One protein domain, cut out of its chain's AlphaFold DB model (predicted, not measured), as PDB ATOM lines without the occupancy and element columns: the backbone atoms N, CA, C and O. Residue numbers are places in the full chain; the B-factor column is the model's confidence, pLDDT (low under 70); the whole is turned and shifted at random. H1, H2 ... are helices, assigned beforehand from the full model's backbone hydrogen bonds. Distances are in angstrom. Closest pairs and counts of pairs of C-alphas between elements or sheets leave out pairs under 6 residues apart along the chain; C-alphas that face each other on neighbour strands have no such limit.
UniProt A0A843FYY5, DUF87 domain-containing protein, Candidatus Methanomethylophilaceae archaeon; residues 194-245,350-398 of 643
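This is residues 194 to 245 and 350 to 398 of the 643 residues of the protein "DUF87 domain-containing protein" of Candidatus Methanomethylophilaceae archaeon (UniProt A0A843FYY5). Helix H2 runs through the middle with H1 crossing it on one side and H4 on the other; H5 folds back beside H4 as a helical hairpin and meets H1 near that helix's end. Short H3 sits at the far end of H2. The printed part has 101 residues with five named helices, H1 to H5 in chain order, and no named strand: all helix, packed mostly crossed. It is compact, with a radius of gyration of the C-alphas of 13.4 A and spans of 37 by 35 by 25 A.

H1, residues 198 to 213, touches H2, residues 221 to 239, at a steep tilt of 57 degrees, opposite ways; the closest C-alphas, of Lys 205 and Asn 228, are 6.0 A apart. H2, the hub, touches three helices. H3, residues 241 to 244, only just touches H2, only at the corner, with 3 pairs of C-alphas within 8 A, the closest Val 237 and Lys 244 at 6.8 A. H4, residues 356 to 374, touches H2 with H2's residues 226 to 234 alone, at a steep tilt of 57 degrees, closest at C-alphas 230 and 363, 6.4 A. H5, residues 380 to 390, forms a hairpin with H4 at a shallow tilt of 9 degrees, opposite ways, closest at C-alphas 364 and 384, 7.1 A. H1 touches H5 with residues 211 to 212 alone, about perpendicular at 80 degrees, closest at C-alphas 212 and 386, 5.5 A. H1 and H4 are apart, as are H2 and H5. Every O i to N i+4 pair is within hydrogen-bond range in H1 and H2, against 12 of 15 in H4 and 5 of 7 in H5; H3 is too short for one.

H1 begins at C-alpha 198 (81.377, 4.247, 118.862) and is 21.6 A long. H2 is 27.3 A, and H4, with a kink of 34 degrees near residue 365, 25.6 A. H5, 16.0 A, ends at C-alpha 390 (72.738, 25.871, 124.774).

Residues 246 to 349 are not printed, and C-alphas 245 and 350 are 13.0 A apart across the cut. Of the links printed whole, none is long. Residues 244 to 245 have pLDDT under 70.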
ATOM      1  N   GLU A 194      69.718   1.753 116.571       77.88
ATOM      2  CA  GLU A 194      70.531   1.306 115.427       77.88
ATOM      3  C   GLU A 194      71.660   2.289 115.059       77.88
ATOM      4  O   GLU A 194      72.668   1.923 114.449       77.88
ATOM      5  N   GLU A 195      71.499   3.559 115.426       74.81
ATOM      6  CA  GLU A 195      72.448   4.639 115.164       74.81
ATOM      7  C   GLU A 195      73.453   4.831 116.308       74.81
ATOM      8  O   GLU A 195      74.483   5.486 116.103       74.81
ATOM      9  N   LEU A 196      73.204   4.245 117.485       83.19
ATOM     10  CA  LEU A 196      74.107   4.297 118.631       83.19
ATOM     11  C   LEU A 196      75.314   3.375 118.399       83.19
ATOM     12  O   LEU A 196      75.212   2.156 118.329       83.19
ATOM     13  N   ASN A 197      76.492   3.968 118.236       82.94
ATOM     14  CA  ASN A 197      77.760   3.256 118.060       82.94
ATOM     15  C   ASN A 197      78.921   4.162 118.465       82.94
ATOM     16  O   ASN A 197      78.749   5.364 118.665       82.94
ATOM     17  N   VAL A 198      80.120   3.578 118.495       83.19
ATOM     18  CA  VAL A 198      81.377   4.247 118.862       83.19
ATOM     19  C   VAL A 198      81.595   5.557 118.099       83.19
ATOM     20  O   VAL A 198      82.086   6.527 118.664       83.19
ATOM     21  N   GLU A 199      81.206   5.623 116.824       77.06
ATOM     22  CA  GLU A 199      81.422   6.814 115.997       77.06
ATOM     23  C   GLU A 199      80.492   7.954 116.408       77.06
ATOM     24  O   GLU A 199      80.929   9.096 116.530       77.06
ATOM     25  N   LYS A 200      79.216   7.637 116.649       82.31
ATOM     26  CA  LYS A 200      78.219   8.616 117.082       82.31
ATOM     27  C   LYS A 200      78.508   9.114 118.500       82.31
ATOM     28  O   LYS A 200      78.410  10.310 118.759       82.31
ATOM     29  N   ILE A 201      78.945   8.219 119.388       87.12
ATOM     30  CA  ILE A 201      79.420   8.579 120.731       87.12
ATOM     31  C   ILE A 201      80.642   9.498 120.624       87.12
ATOM     32  O   ILE A 201      80.669  10.554 121.250       87.12
ATOM     33  N   GLY A 202      81.614   9.159 119.769       83.88
ATOM     34  CA  GLY A 202      82.785   9.998 119.512       83.88
ATOM     35  C   GLY A 202      82.423  11.390 118.982       83.88
ATOM     36  O   GLY A 202      82.992  12.385 119.427       83.88
ATOM     37  N   PHE A 203      81.435  11.478 118.089       83.44
ATOM     38  CA  PHE A 203      80.894  12.748 117.604       83.44
ATOM     39  C   PHE A 203      80.295  13.592 118.739       83.44
ATOM     40  O   PHE A 203      80.683  14.748 118.907       83.44
ATOM     41  N   LEU A 204      79.401  13.020 119.553       89.12
ATOM     42  CA  LEU A 204      78.790  13.725 120.687       89.12
ATOM     43  C   LEU A 204      79.819  14.138 121.736       89.12
ATOM     44  O   LEU A 204      79.737  15.230 122.291       89.12
ATOM     45  N   LYS A 205      80.815  13.287 121.984       90.00
ATOM     46  CA  LYS A 205      81.927  13.599 122.877       90.00
ATOM     47  C   LYS A 205      82.667  14.838 122.384       90.00
ATOM     48  O   LYS A 205      82.827  15.791 123.141       90.00
ATOM     49  N   ASN A 206      83.042  14.866 121.106       85.62
ATOM     50  CA  ASN A 206      83.723  16.013 120.506       85.62
ATOM     51  C   ASN A 206      82.849  17.272 120.516       85.62
ATOM     52  O   ASN A 206      83.360  18.357 120.777       85.62
ATOM     53  N   LEU A 207      81.541  17.130 120.298       87.31
ATOM     54  CA  LEU A 207      80.571  18.217 120.400       87.31
ATOM     55  C   LEU A 207      80.552  18.831 121.810       87.31
ATOM     56  O   LEU A 207      80.677  20.045 121.963       87.31
ATOM     57  N   VAL A 208      80.437  17.996 122.844       90.56
ATOM     58  CA  VAL A 208      80.400  18.432 124.248       90.56
ATOM     59  C   VAL A 208      81.732  19.052 124.672       90.56
ATOM     60  O   VAL A 208      81.748  20.115 125.294       90.56
ATOM     61  N   LEU A 209      82.858  18.434 124.300       89.06
ATOM     62  CA  LEU A 209      84.194  18.964 124.583       89.06
ATOM     63  C   LEU A 209      84.426  20.308 123.887       89.06
ATOM     64  O   LEU A 209      84.966  21.222 124.504       89.06
ATOM     65  N   LEU A 210      83.966  20.462 122.645       86.06
ATOM     66  CA  LEU A 210      84.058  21.717 121.907       86.06
ATOM     67  C   LEU A 210      83.260  22.838 122.587       86.06
ATOM     68  O   LEU A 210      83.763  23.955 122.693       86.06
ATOM     69  N   ILE A 211      82.042  22.562 123.060       88.50
ATOM     70  CA  ILE A 211      81.220  23.557 123.768       88.50
ATOM     71  C   ILE A 211      81.874  23.943 125.098       88.50
ATOM     72  O   ILE A 211      81.931  25.121 125.447       88.50
ATOM     73  N   TRP A 212      82.392  22.960 125.836       90.12
ATOM     74  CA  TRP A 212      82.973  23.197 127.152       90.12
ATOM     75  C   TRP A 212      84.341  23.890 127.094       90.12
ATOM     76  O   TRP A 212      84.570  24.871 127.800       90.12
ATOM     77  N   LYS A 213      85.263  23.379 126.277       87.56
ATOM     78  CA  LYS A 213      86.676  23.789 126.257       87.56
ATOM     79  C   LYS A 213      87.007  24.741 125.108       87.56
ATOM     80  O   LYS A 213      88.026  25.429 125.156       87.56
ATOM     81  N   GLY A 214      86.142  24.824 124.101       82.50
ATOM     82  CA  GLY A 214      86.406  25.551 122.866       82.50
ATOM     83  C   GLY A 214      87.314  24.774 121.903       82.50
ATOM     84  O   GLY A 214      87.844  23.716 122.244       82.50
ATOM     85  N   PRO A 215      87.538  25.299 120.685       71.25
ATOM     86  CA  PRO A 215      88.292  24.599 119.642       71.25
ATOM     87  C   PRO A 215      89.754  24.326 120.023       71.25
ATOM     88  O   PRO A 215      90.285  23.277 119.667       71.25
ATOM     89  N   ASN A 216      90.388  25.237 120.766       73.50
ATOM     90  CA  ASN A 216      91.799  25.156 121.165       73.50
ATOM     91  C   ASN A 216      91.979  24.779 122.643       73.50
ATOM     92  O   ASN A 216      93.034  25.047 123.213       73.50
ATOM     93  N   GLY A 217      90.934  24.271 123.291       76.81
ATOM     94  CA  GLY A 217      91.010  23.914 124.699       76.81
ATOM     95  C   GLY A 217      91.689  22.564 124.904       76.81
ATOM     96  O   GLY A 217      91.438  21.618 124.160       76.81
ATOM     97  N   ASP A 218      92.518  22.475 125.940       80.88
ATOM     98  CA  ASP A 218      93.137  21.217 126.342       80.88
ATOM     99  C   ASP A 218      92.153  20.364 127.152       80.88
ATOM    100  O   ASP A 218      91.480  20.843 128.079       80.88
ATOM    101  N   VAL A 219      92.089  19.083 126.792       85.69
ATOM    102  CA  VAL A 219      91.252  18.071 127.443       85.69
ATOM    103  C   VAL A 219      92.168  17.042 128.094       85.69
ATOM    104  O   VAL A 219      93.021  16.452 127.428       85.69
ATOM    105  N   SER A 220      92.012  16.830 129.400       89.50
ATOM    106  CA  SER A 220      92.753  15.778 130.101       89.50
ATOM    107  C   SER A 220      92.189  14.391 129.762       89.50
ATOM    108  O   SER A 220      91.032  14.255 129.358       89.50
ATOM    109  N   LYS A 221      92.980  13.325 129.944       88.31
ATOM    110  CA  LYS A 221      92.500  11.950 129.696       88.31
ATOM    111  C   LYS A 221      91.326  11.584 130.605       88.31
ATOM    112  O   LYS A 221      90.443  10.829 130.209       88.31
ATOM    113  N   GLU A 222      91.328  12.115 131.820       88.94
ATOM    114  CA  GLU A 222      90.261  11.951 132.798       88.94
ATOM    115  C   GLU A 222      88.988  12.671 132.339       88.94
ATOM    116  O   GLU A 222      87.911  12.081 132.383       88.94
ATOM    117  N   GLU A 223      89.108  13.907 131.846       91.25
ATOM    118  CA  GLU A 223      87.980  14.676 131.310       91.25
ATOM    119  C   GLU A 223      87.358  13.998 130.082       91.25
ATOM    120  O   GLU A 223      86.136  13.852 130.027       91.25
ATOM    121  N   ASP A 224      88.184  13.525 129.141       89.94
ATOM    122  CA  ASP A 224      87.729  12.778 127.958       89.94
ATOM    123  C   ASP A 224      86.961  11.509 128.360       89.94
ATOM    124  O   ASP A 224      85.851  11.265 127.881       89.94
ATOM    125  N   LYS A 225      87.512  10.740 129.311       91.31
ATOM    126  CA  LYS A 225      86.896   9.507 129.815       91.31
ATOM    127  C   LYS A 225      85.575   9.774 130.542       91.31
ATOM    128  O   LYS A 225      84.630   9.009 130.361       91.31
ATOM    129  N   ILE A 226      85.494  10.836 131.348       91.81
ATOM    130  CA  ILE A 226      84.263  11.213 132.062       91.81
ATOM    131  C   ILE A 226      83.169  11.587 131.065       91.81
ATOM    132  O   ILE A 226      82.061  11.065 131.166       91.81
ATOM    133  N   VAL A 227      83.464  12.453 130.089       92.50
ATOM    134  CA  VAL A 227      82.468  12.861 129.085       92.50
ATOM    135  C   VAL A 227      81.996  11.653 128.273       92.50
ATOM    136  O   VAL A 227      80.794  11.513 128.056       92.50
ATOM    137  N   ASN A 228      82.903  10.747 127.893       93.00
ATOM    138  CA  ASN A 228      82.540   9.515 127.191       93.00
ATOM    139  C   ASN A 228      81.595   8.626 128.019       93.00
ATOM    140  O   ASN A 228      80.540   8.240 127.524       93.00
ATOM    141  N   MET A 229      81.933   8.364 129.290       90.81
ATOM    142  CA  MET A 229      81.087   7.573 130.197       90.81
ATOM    143  C   MET A 229      79.697   8.185 130.368       90.81
ATOM    144  O   MET A 229      78.703   7.471 130.320       90.81
ATOM    145  N   VAL A 230      79.611   9.504 130.556       93.12
ATOM    146  CA  VAL A 230      78.324  10.187 130.766       93.12
ATOM    147  C   VAL A 230      77.433  10.078 129.531       93.12
ATOM    148  O   VAL A 230      76.228   9.910 129.676       93.12
ATOM    149  N   ILE A 231      78.005  10.158 128.326       93.50
ATOM    150  CA  ILE A 231      77.255   9.989 127.075       93.50
ATOM    151  C   ILE A 231      76.758   8.546 126.934       93.50
ATOM    152  O   ILE A 231      75.594   8.339 126.607       93.50
ATOM    153  N   GLU A 232      77.612   7.554 127.194       91.56
ATOM    154  CA  GLU A 232      77.236   6.134 127.139       91.56
ATOM    155  C   GLU A 232      76.121   5.806 128.140       91.56
ATOM    156  O   GLU A 232      75.082   5.270 127.758       91.56
ATOM    157  N   GLU A 233      76.290   6.199 129.406       89.62
ATOM    158  CA  GLU A 233      75.290   5.964 130.449       89.62
ATOM    159  C   GLU A 233      73.982   6.734 130.197       89.62
ATOM    160  O   GLU A 233      72.910   6.244 130.548       89.62
ATOM    161  N   TYR A 234      74.039   7.916 129.573       92.31
ATOM    162  CA  TYR A 234      72.851   8.690 129.204       92.31
ATOM    163  C   TYR A 234      71.939   7.919 128.238       92.31
ATOM    164  O   TYR A 234      70.729   7.850 128.465       92.31
ATOM    165  N   TYR A 235      72.506   7.292 127.200       91.19
ATOM    166  CA  TYR A 235      71.727   6.471 126.267       91.19
ATOM    167  C   TYR A 235      71.318   5.128 126.862       91.19
ATOM    168  O   TYR A 235      70.197   4.691 126.612       91.19
ATOM    169  N   GLU A 236      72.169   4.501 127.677       88.00
ATOM    170  CA  GLU A 236      71.817   3.258 128.373       88.00
ATOM    171  C   GLU A 236      70.584   3.462 129.265       88.00
ATOM    172  O   GLU A 236      69.630   2.694 129.207       88.00
ATOM    173  N   VAL A 237      70.544   4.562 130.024       86.94
ATOM    174  CA  VAL A 237      69.402   4.913 130.885       86.94
ATOM    175  C   VAL A 237      68.117   5.166 130.090       86.94
ATOM    176  O   VAL A 237      67.029   4.929 130.621       86.94
ATOM    177  N   TYR A 238      68.227   5.664 128.855       88.75
ATOM    178  CA  TYR A 238      67.083   5.955 127.992       88.75
ATOM    179  C   TYR A 238      66.555   4.713 127.261       88.75
ATOM    180  O   TYR A 238      65.350   4.470 127.268       88.75
ATOM    181  N   PHE A 239      67.435   3.926 126.634       87.62
ATOM    182  CA  PHE A 239      67.044   2.747 125.852       87.62
ATOM    183  C   PHE A 239      66.789   1.508 126.709       87.62
ATOM    184  O   PHE A 239      65.947   0.693 126.339       87.62
ATOM    185  N   HIS A 240      67.479   1.396 127.845       84.69
ATOM    186  CA  HIS A 240      67.394   0.271 128.772       84.69
ATOM    187  C   HIS A 240      67.115   0.747 130.206       84.69
ATOM    188  O   HIS A 240      67.931   0.557 131.117       84.69
ATOM    189  N   PRO A 241      65.950   1.372 130.463       76.50
ATOM    190  CA  PRO A 241      65.587   1.836 131.801       76.50
ATOM    191  C   PRO A 241      65.504   0.699 132.839       76.50
ATOM    192  O   PRO A 241      65.576   0.968 134.040       76.50
ATOM    193  N   GLU A 242      65.373  -0.555 132.402       72.06
ATOM    194  CA  GLU A 242      65.436  -1.770 133.217       72.06
ATOM    195  C   GLU A 242      66.830  -2.056 133.806       72.06
ATOM    196  O   GLU A 242      66.921  -2.609 134.904       72.06
ATOM    197  N   ASN A 243      67.908  -1.605 133.153       70.69
ATOM    198  CA  ASN A 243      69.303  -1.860 133.542       70.69
ATOM    199  C   ASN A 243      69.835  -0.881 134.606       70.69
ATOM    200  O   ASN A 243      71.035  -0.806 134.864       70.69
ATOM    201  N   LYS A 244      68.958  -0.105 135.255       68.12
ATOM    202  CA  LYS A 244      69.367   0.846 136.304       68.12
ATOM    203  C   LYS A 244      69.892   0.169 137.571       68.12
ATOM    204  O   LYS A 244      70.597   0.816 138.348       68.12
ATOM    205  N   ARG A 245      69.535  -1.100 137.790       69.12
ATOM    206  CA  ARG A 245      70.050  -1.921 138.891       69.12
ATOM    207  C   ARG A 245      71.315  -2.644 138.474       69.12
ATOM    208  O   ARG A 245      71.430  -3.090 137.336       69.12
ATOM    209  N   SER A 350      66.658   9.829 135.473       78.75
ATOM    210  CA  SER A 350      65.677   9.534 134.431       78.75
ATOM    211  C   SER A 350      65.904  10.444 133.235       78.75
ATOM    212  O   SER A 350      66.136  11.638 133.399       78.75
ATOM    213  N   VAL A 351      65.808   9.869 132.040       85.69
ATOM    214  CA  VAL A 351      65.851  10.591 130.771       85.69
ATOM    215  C   VAL A 351      64.519  10.322 130.081       85.69
ATOM    216  O   VAL A 351      64.222   9.175 129.764       85.69
ATOM    217  N   GLU A 352      63.685  11.349 129.927       82.81
ATOM    218  CA  GLU A 352      62.346  11.215 129.323       82.81
ATOM    219  C   GLU A 352      62.365  11.430 127.805       82.81
ATOM    220  O   GLU A 352      61.621  10.791 127.064       82.81
ATOM    221  N   GLU A 353      63.249  12.307 127.335       89.25
ATOM    222  CA  GLU A 353      63.425  12.656 125.928       89.25
ATOM    223  C   GLU A 353      64.913  12.727 125.579       89.25
ATOM    224  O   GLU A 353      65.744  12.986 126.451       89.25
ATOM    225  N   LEU A 354      65.252  12.540 124.305       90.81
ATOM    226  CA  LEU A 354      66.612  12.719 123.801       90.81
ATOM    227  C   LEU A 354      66.800  14.132 123.237       90.81
ATOM    228  O   LEU A 354      66.327  14.453 122.146       90.81
ATOM    229  N   SER A 355      67.486  14.985 123.990       91.25
ATOM    230  CA  SER A 355      67.782  16.369 123.619       91.25
ATOM    231  C   SER A 355      69.055  16.847 124.315       91.25
ATOM    232  O   SER A 355      69.508  16.250 125.296       91.25
ATOM    233  N   PHE A 356      69.639  17.954 123.843       91.38
ATOM    234  CA  PHE A 356      70.748  18.582 124.566       91.38
ATOM    235  C   PHE A 356      70.324  18.969 125.990       91.38
ATOM    236  O   PHE A 356      71.103  18.836 126.933       91.38
ATOM    237  N   ASN A 357      69.073  19.408 126.161       91.56
ATOM    238  CA  ASN A 357      68.523  19.771 127.460       91.56
ATOM    239  C   ASN A 357      68.521  18.600 128.444       91.56
ATOM    240  O   ASN A 357      69.057  18.742 129.545       91.56
ATOM    241  N   SER A 358      67.975  17.445 128.055       91.88
ATOM    242  CA  SER A 358      67.955  16.286 128.951       91.88
ATOM    243  C   SER A 358      69.358  15.724 129.193       91.88
ATOM    244  O   SER A 358      69.653  15.292 130.307       91.88
ATOM    245  N   PHE A 359      70.260  15.797 128.205       93.94
ATOM    246  CA  PHE A 359      71.670  15.454 128.407       93.94
ATOM    247  C   PHE A 359      72.343  16.374 129.433       93.94
ATOM    248  O   PHE A 359      73.028  15.895 130.333       93.94
ATOM    249  N   TYR A 360      72.145  17.690 129.340       92.50
ATOM    250  CA  TYR A 360      72.714  18.656 130.282       92.50
ATOM    251  C   TYR A 360      72.196  18.439 131.713       92.50
ATOM    252  O   TYR A 360      72.984  18.442 132.664       92.50
ATOM    253  N   GLU A 361      70.888  18.215 131.868       91.75
ATOM    254  CA  GLU A 361      70.259  17.902 133.157       91.75
ATOM    255  C   GLU A 361      70.835  16.609 133.761       91.75
ATOM    256  O   GLU A 361      71.186  16.586 134.945       91.75
ATOM    257  N   TYR A 362      71.008  15.569 132.939       91.56
ATOM    258  CA  TYR A 362      71.622  14.301 133.334       91.56
ATOM    259  C   TYR A 362      73.100  14.464 133.721       91.56
ATOM    260  O   TYR A 362      73.523  14.037 134.797       91.56
ATOM    261  N   ALA A 363      73.891  15.136 132.881       92.12
ATOM    262  CA  ALA A 363      75.328  15.306 133.065       92.12
ATOM    263  C   ALA A 363      75.663  16.058 134.362       92.12
ATOM    264  O   ALA A 363      76.579  15.666 135.085       92.12
ATOM    265  N   ILE A 364      74.900  17.099 134.711       91.06
ATOM    266  CA  ILE A 364      75.116  17.857 135.956       91.06
ATOM    267  C   ILE A 364      74.872  17.007 137.203       91.06
ATOM    268  O   ILE A 364      75.508  17.247 138.230       91.06
ATOM    269  N   GLN A 365      73.969  16.030 137.130       87.94
ATOM    270  CA  GLN A 365      73.700  15.118 138.238       87.94
ATOM    271  C   GLN A 365      74.738  13.995 138.300       87.94
ATOM    272  O   GLN A 365      75.234  13.690 139.383       87.94
ATOM    273  N   ARG A 366      75.117  13.423 137.149       88.31
ATOM    274  CA  ARG A 366      75.972  12.232 137.085       88.31
ATOM    275  C   ARG A 366      77.470  12.518 137.209       88.31
ATOM    276  O   ARG A 366      78.168  11.762 137.882       88.31
ATOM    277  N   ILE A 367      77.979  13.611 136.630       89.94
ATOM    278  CA  ILE A 367      79.412  13.964 136.698       89.94
ATOM    279  C   ILE A 367      79.926  14.039 138.151       89.94
ATOM    280  O   ILE A 367      80.961  13.431 138.435       89.94
ATOM    281  N   PRO A 368      79.244  14.718 139.101       87.81
ATOM    282  CA  PRO A 368      79.673  14.754 140.501       87.81
ATOM    283  C   PRO A 368      79.749  13.379 141.162       87.81
ATOM    284  O   PRO A 368      80.595  13.176 142.034       87.81
ATOM    285  N   ASP A 369      78.865  12.455 140.782       84.12
ATOM    286  CA  ASP A 369      78.869  11.096 141.314       84.12
ATOM    287  C   ASP A 369      80.071  10.315 140.789       84.12
ATOM    288  O   ASP A 369      80.836   9.801 141.599       84.12
ATOM    289  N   ILE A 370      80.335  10.356 139.478       83.94
ATOM    290  CA  ILE A 370      81.526   9.733 138.874       83.94
ATOM    291  C   ILE A 370      82.813  10.276 139.516       83.94
ATOM    292  O   ILE A 370      83.726   9.512 139.833       83.94
ATOM    293  N   CYS A 371      82.880  11.591 139.747       85.12
ATOM    294  CA  CYS A 371      84.037  12.231 140.376       85.12
ATOM    295  C   CYS A 371      84.261  11.746 141.814       85.12
ATOM    296  O   CYS A 371      85.402  11.518 142.206       85.12
ATOM    297  N   LYS A 372      83.186  11.563 142.594       81.94
ATOM    298  CA  LYS A 372      83.265  11.029 143.963       81.94
ATOM    299  C   LYS A 372      83.633   9.548 143.982       81.94
ATOM    300  O   LYS A 372      84.429   9.153 144.822       81.94
ATOM    301  N   GLU A 373      83.055   8.759 143.081       76.75
ATOM    302  CA  GLU A 373      83.284   7.311 142.972       76.75
ATOM    303  C   GLU A 373      84.739   6.993 142.612       76.75
ATOM    304  O   GLU A 373      85.303   6.042 143.135       76.75
ATOM    305  N   ASN A 374      85.362   7.815 141.764       79.81
ATOM    306  CA  ASN A 374      86.716   7.574 141.260       79.81
ATOM    307  C   ASN A 374      87.780   8.496 141.885       79.81
ATOM    308  O   ASN A 374      88.943   8.439 141.493       79.81
ATOM    309  N   ASN A 375      87.392   9.372 142.820       78.75
ATOM    310  CA  ASN A 375      88.250  10.403 143.415       78.75
ATOM    311  C   ASN A 375      88.977  11.281 142.367       78.75
ATOM    312  O   ASN A 375      90.174  11.553 142.466       78.75
ATOM    313  N   ILE A 376      88.242  11.715 141.338       84.94
ATOM    314  CA  ILE A 376      88.756  12.532 140.228       84.94
ATOM    315  C   ILE A 376      88.264  13.972 140.372       84.94
ATOM    316  O   ILE A 376      87.119  14.226 140.748       84.94
ATOM    317  N   HIS A 377      89.117  14.934 140.025       84.62
ATOM    318  CA  HIS A 377      88.741  16.341 139.960       84.62
ATOM    319  C   HIS A 377      88.185  16.708 138.575       84.62
ATOM    320  O   HIS A 377      88.871  16.558 137.567       84.62
ATOM    321  N   PHE A 378      86.979  17.278 138.531       87.81
ATOM    322  CA  PHE A 378      86.349  17.795 137.313       87.81
ATOM    323  C   PHE A 378      85.812  19.209 137.552       87.81
ATOM    324  O   PHE A 378      85.134  19.470 138.549       87.81
ATOM    325  N   ALA A 379      86.081  20.138 136.631       88.44
ATOM    326  CA  ALA A 379      85.668  21.535 136.758       88.44
ATOM    327  C   ALA A 379      84.174  21.740 136.421       88.44
ATOM    328  O   ALA A 379      83.821  22.414 135.451       88.44
ATOM    329  N   LEU A 380      83.282  21.190 137.254       89.06
ATOM    330  CA  LEU A 380      81.829  21.196 137.038       89.06
ATOM    331  C   LEU A 380      81.254  22.607 136.857       89.06
ATOM    332  O   LEU A 380      80.378  22.811 136.024       89.06
ATOM    333  N   SER A 381      81.747  23.593 137.611       88.31
ATOM    334  CA  SER A 381      81.276  24.979 137.504       88.31
ATOM    335  C   SER A 381      81.541  25.571 136.120       88.31
ATOM    336  O   SER A 381      80.680  26.256 135.574       88.31
ATOM    337  N   SER A 382      82.709  25.274 135.541       89.69
ATOM    338  CA  SER A 382      83.069  25.698 134.186       89.69
ATOM    339  C   SER A 382      82.211  24.978 133.146       89.69
ATOM    340  O   SER A 382      81.620  25.639 132.296       89.69
ATOM    341  N   PHE A 383      82.069  23.653 133.265       91.69
ATOM    342  CA  PHE A 383      81.214  22.853 132.382       91.69
ATOM    343  C   PHE A 383      79.772  23.368 132.374       91.69
ATOM    344  O   PHE A 383      79.217  23.681 131.323       91.69
ATOM    345  N   ARG A 384      79.190  23.555 133.563       91.00
ATOM    346  CA  ARG A 384      77.834  24.077 133.737       91.00
ATOM    347  C   ARG A 384      77.670  25.461 133.122       91.00
ATOM    348  O   ARG A 384      76.654  25.711 132.488       91.00
ATOM    349  N   PHE A 385      78.630  26.361 133.333       88.56
ATOM    350  CA  PHE A 385      78.555  27.727 132.816       88.56
ATOM    351  C   PHE A 385      78.565  27.756 131.283       88.56
ATOM    352  O   PHE A 385      77.694  28.387 130.700       88.56
ATOM    353  N   MET A 386      79.484  27.023 130.649       89.69
ATOM    354  CA  MET A 386      79.622  27.000 129.187       89.69
ATOM    355  C   MET A 386      78.441  26.312 128.493       89.69
ATOM    356  O   MET A 386      77.928  26.797 127.491       89.69
ATOM    357  N   MET A 387      77.966  25.195 129.048       90.56
ATOM    358  CA  MET A 387      76.849  24.440 128.472       90.56
ATOM    359  C   MET A 387      75.504  25.169 128.623       90.56
ATOM    360  O   MET A 387      74.573  24.910 127.861       90.56
ATOM    361  N   LYS A 388      75.389  26.102 129.582       89.62
ATOM    362  CA  LYS A 388      74.151  26.842 129.860       89.62
ATOM    363  C   LYS A 388      73.665  27.667 128.667       89.62
ATOM    364  O   LYS A 388      72.458  27.822 128.515       89.62
ATOM    365  N   ASP A 389      74.565  28.148 127.811       87.12
ATOM    366  CA  ASP A 389      74.196  28.938 126.630       87.12
ATOM    367  C   ASP A 389      73.382  28.133 125.604       87.12
ATOM    368  O   ASP A 389      72.646  28.720 124.813       87.12
ATOM    369  N   PHE A 390      73.468  26.802 125.643       88.44
ATOM    370  CA  PHE A 390      72.738  25.871 124.774       88.44
ATOM    371  C   PHE A 390      71.550  25.194 125.475       88.44
ATOM    372  O   PHE A 390      70.772  24.486 124.837       88.44
ATOM    373  N   TYR A 391      71.413  25.400 126.784       90.94
ATOM    374  CA  TYR A 391      70.310  24.886 127.591       90.94
ATOM    375  C   TYR A 391      69.085  25.817 127.520       90.94
ATOM    376  O   TYR A 391      69.206  26.965 127.094       90.94
ATOM    377  N   LYS A 392      67.912  25.347 127.971       85.31
ATOM    378  CA  LYS A 392      66.652  26.117 128.061       85.31
ATOM    379  C   LYS A 392      66.873  27.549 128.579       85.31
ATOM    380  O   LYS A 392      67.334  27.746 129.706       85.31
ATOM    381  N   GLY A 393      66.509  28.545 127.767       81.25
ATOM    382  CA  GLY A 393      66.674  29.975 128.044       81.25
ATOM    383  C   GLY A 393      68.057  30.558 127.718       81.25
ATOM    384  O   GLY A 393      68.302  31.727 128.024       81.25
ATOM    385  N   GLY A 394      68.964  29.769 127.140       84.88
ATOM    386  CA  GLY A 394      70.279  30.195 126.664       84.88
ATOM    387  C   GLY A 394      70.243  30.822 125.266       84.88
ATOM    388  O   GLY A 394      69.291  30.654 124.505       84.88
ATOM    389  N   THR A 395      71.302  31.550 124.901       82.44
ATOM    390  CA  THR A 395      71.402  32.266 123.614       82.44
ATOM    391  C   THR A 395      71.317  31.341 122.394       82.44
ATOM    392  O   THR A 395      70.828  31.755 121.346       82.44
ATOM    393  N   PHE A 396      71.765  30.094 122.530       81.00
ATOM    394  CA  PHE A 396      71.869  29.112 121.452       81.00
ATOM    395  C   PHE A 396      70.968  27.889 121.655       81.00
ATOM    396  O   PHE A 396      71.175  26.889 120.969       81.00
ATOM    397  N   GLU A 397      69.964  27.965 122.539       82.75
ATOM    398  CA  GLU A 397      69.047  26.861 122.880       82.75
ATOM    399  C   GLU A 397      68.546  26.092 121.650       82.75
ATOM    400  O   GLU A 397      68.615  24.863 121.598       82.75
ATOM    401  N   LYS A 398      68.082  26.820 120.630       80.50
ATOM    402  CA  LYS A 398      67.485  26.235 119.423       80.50
ATOM    403  C   LYS A 398      68.467  25.415 118.591       80.50
ATOM    404  O   LYS A 398      68.069  24.454 117.947       80.50
TER     405      LYS A 398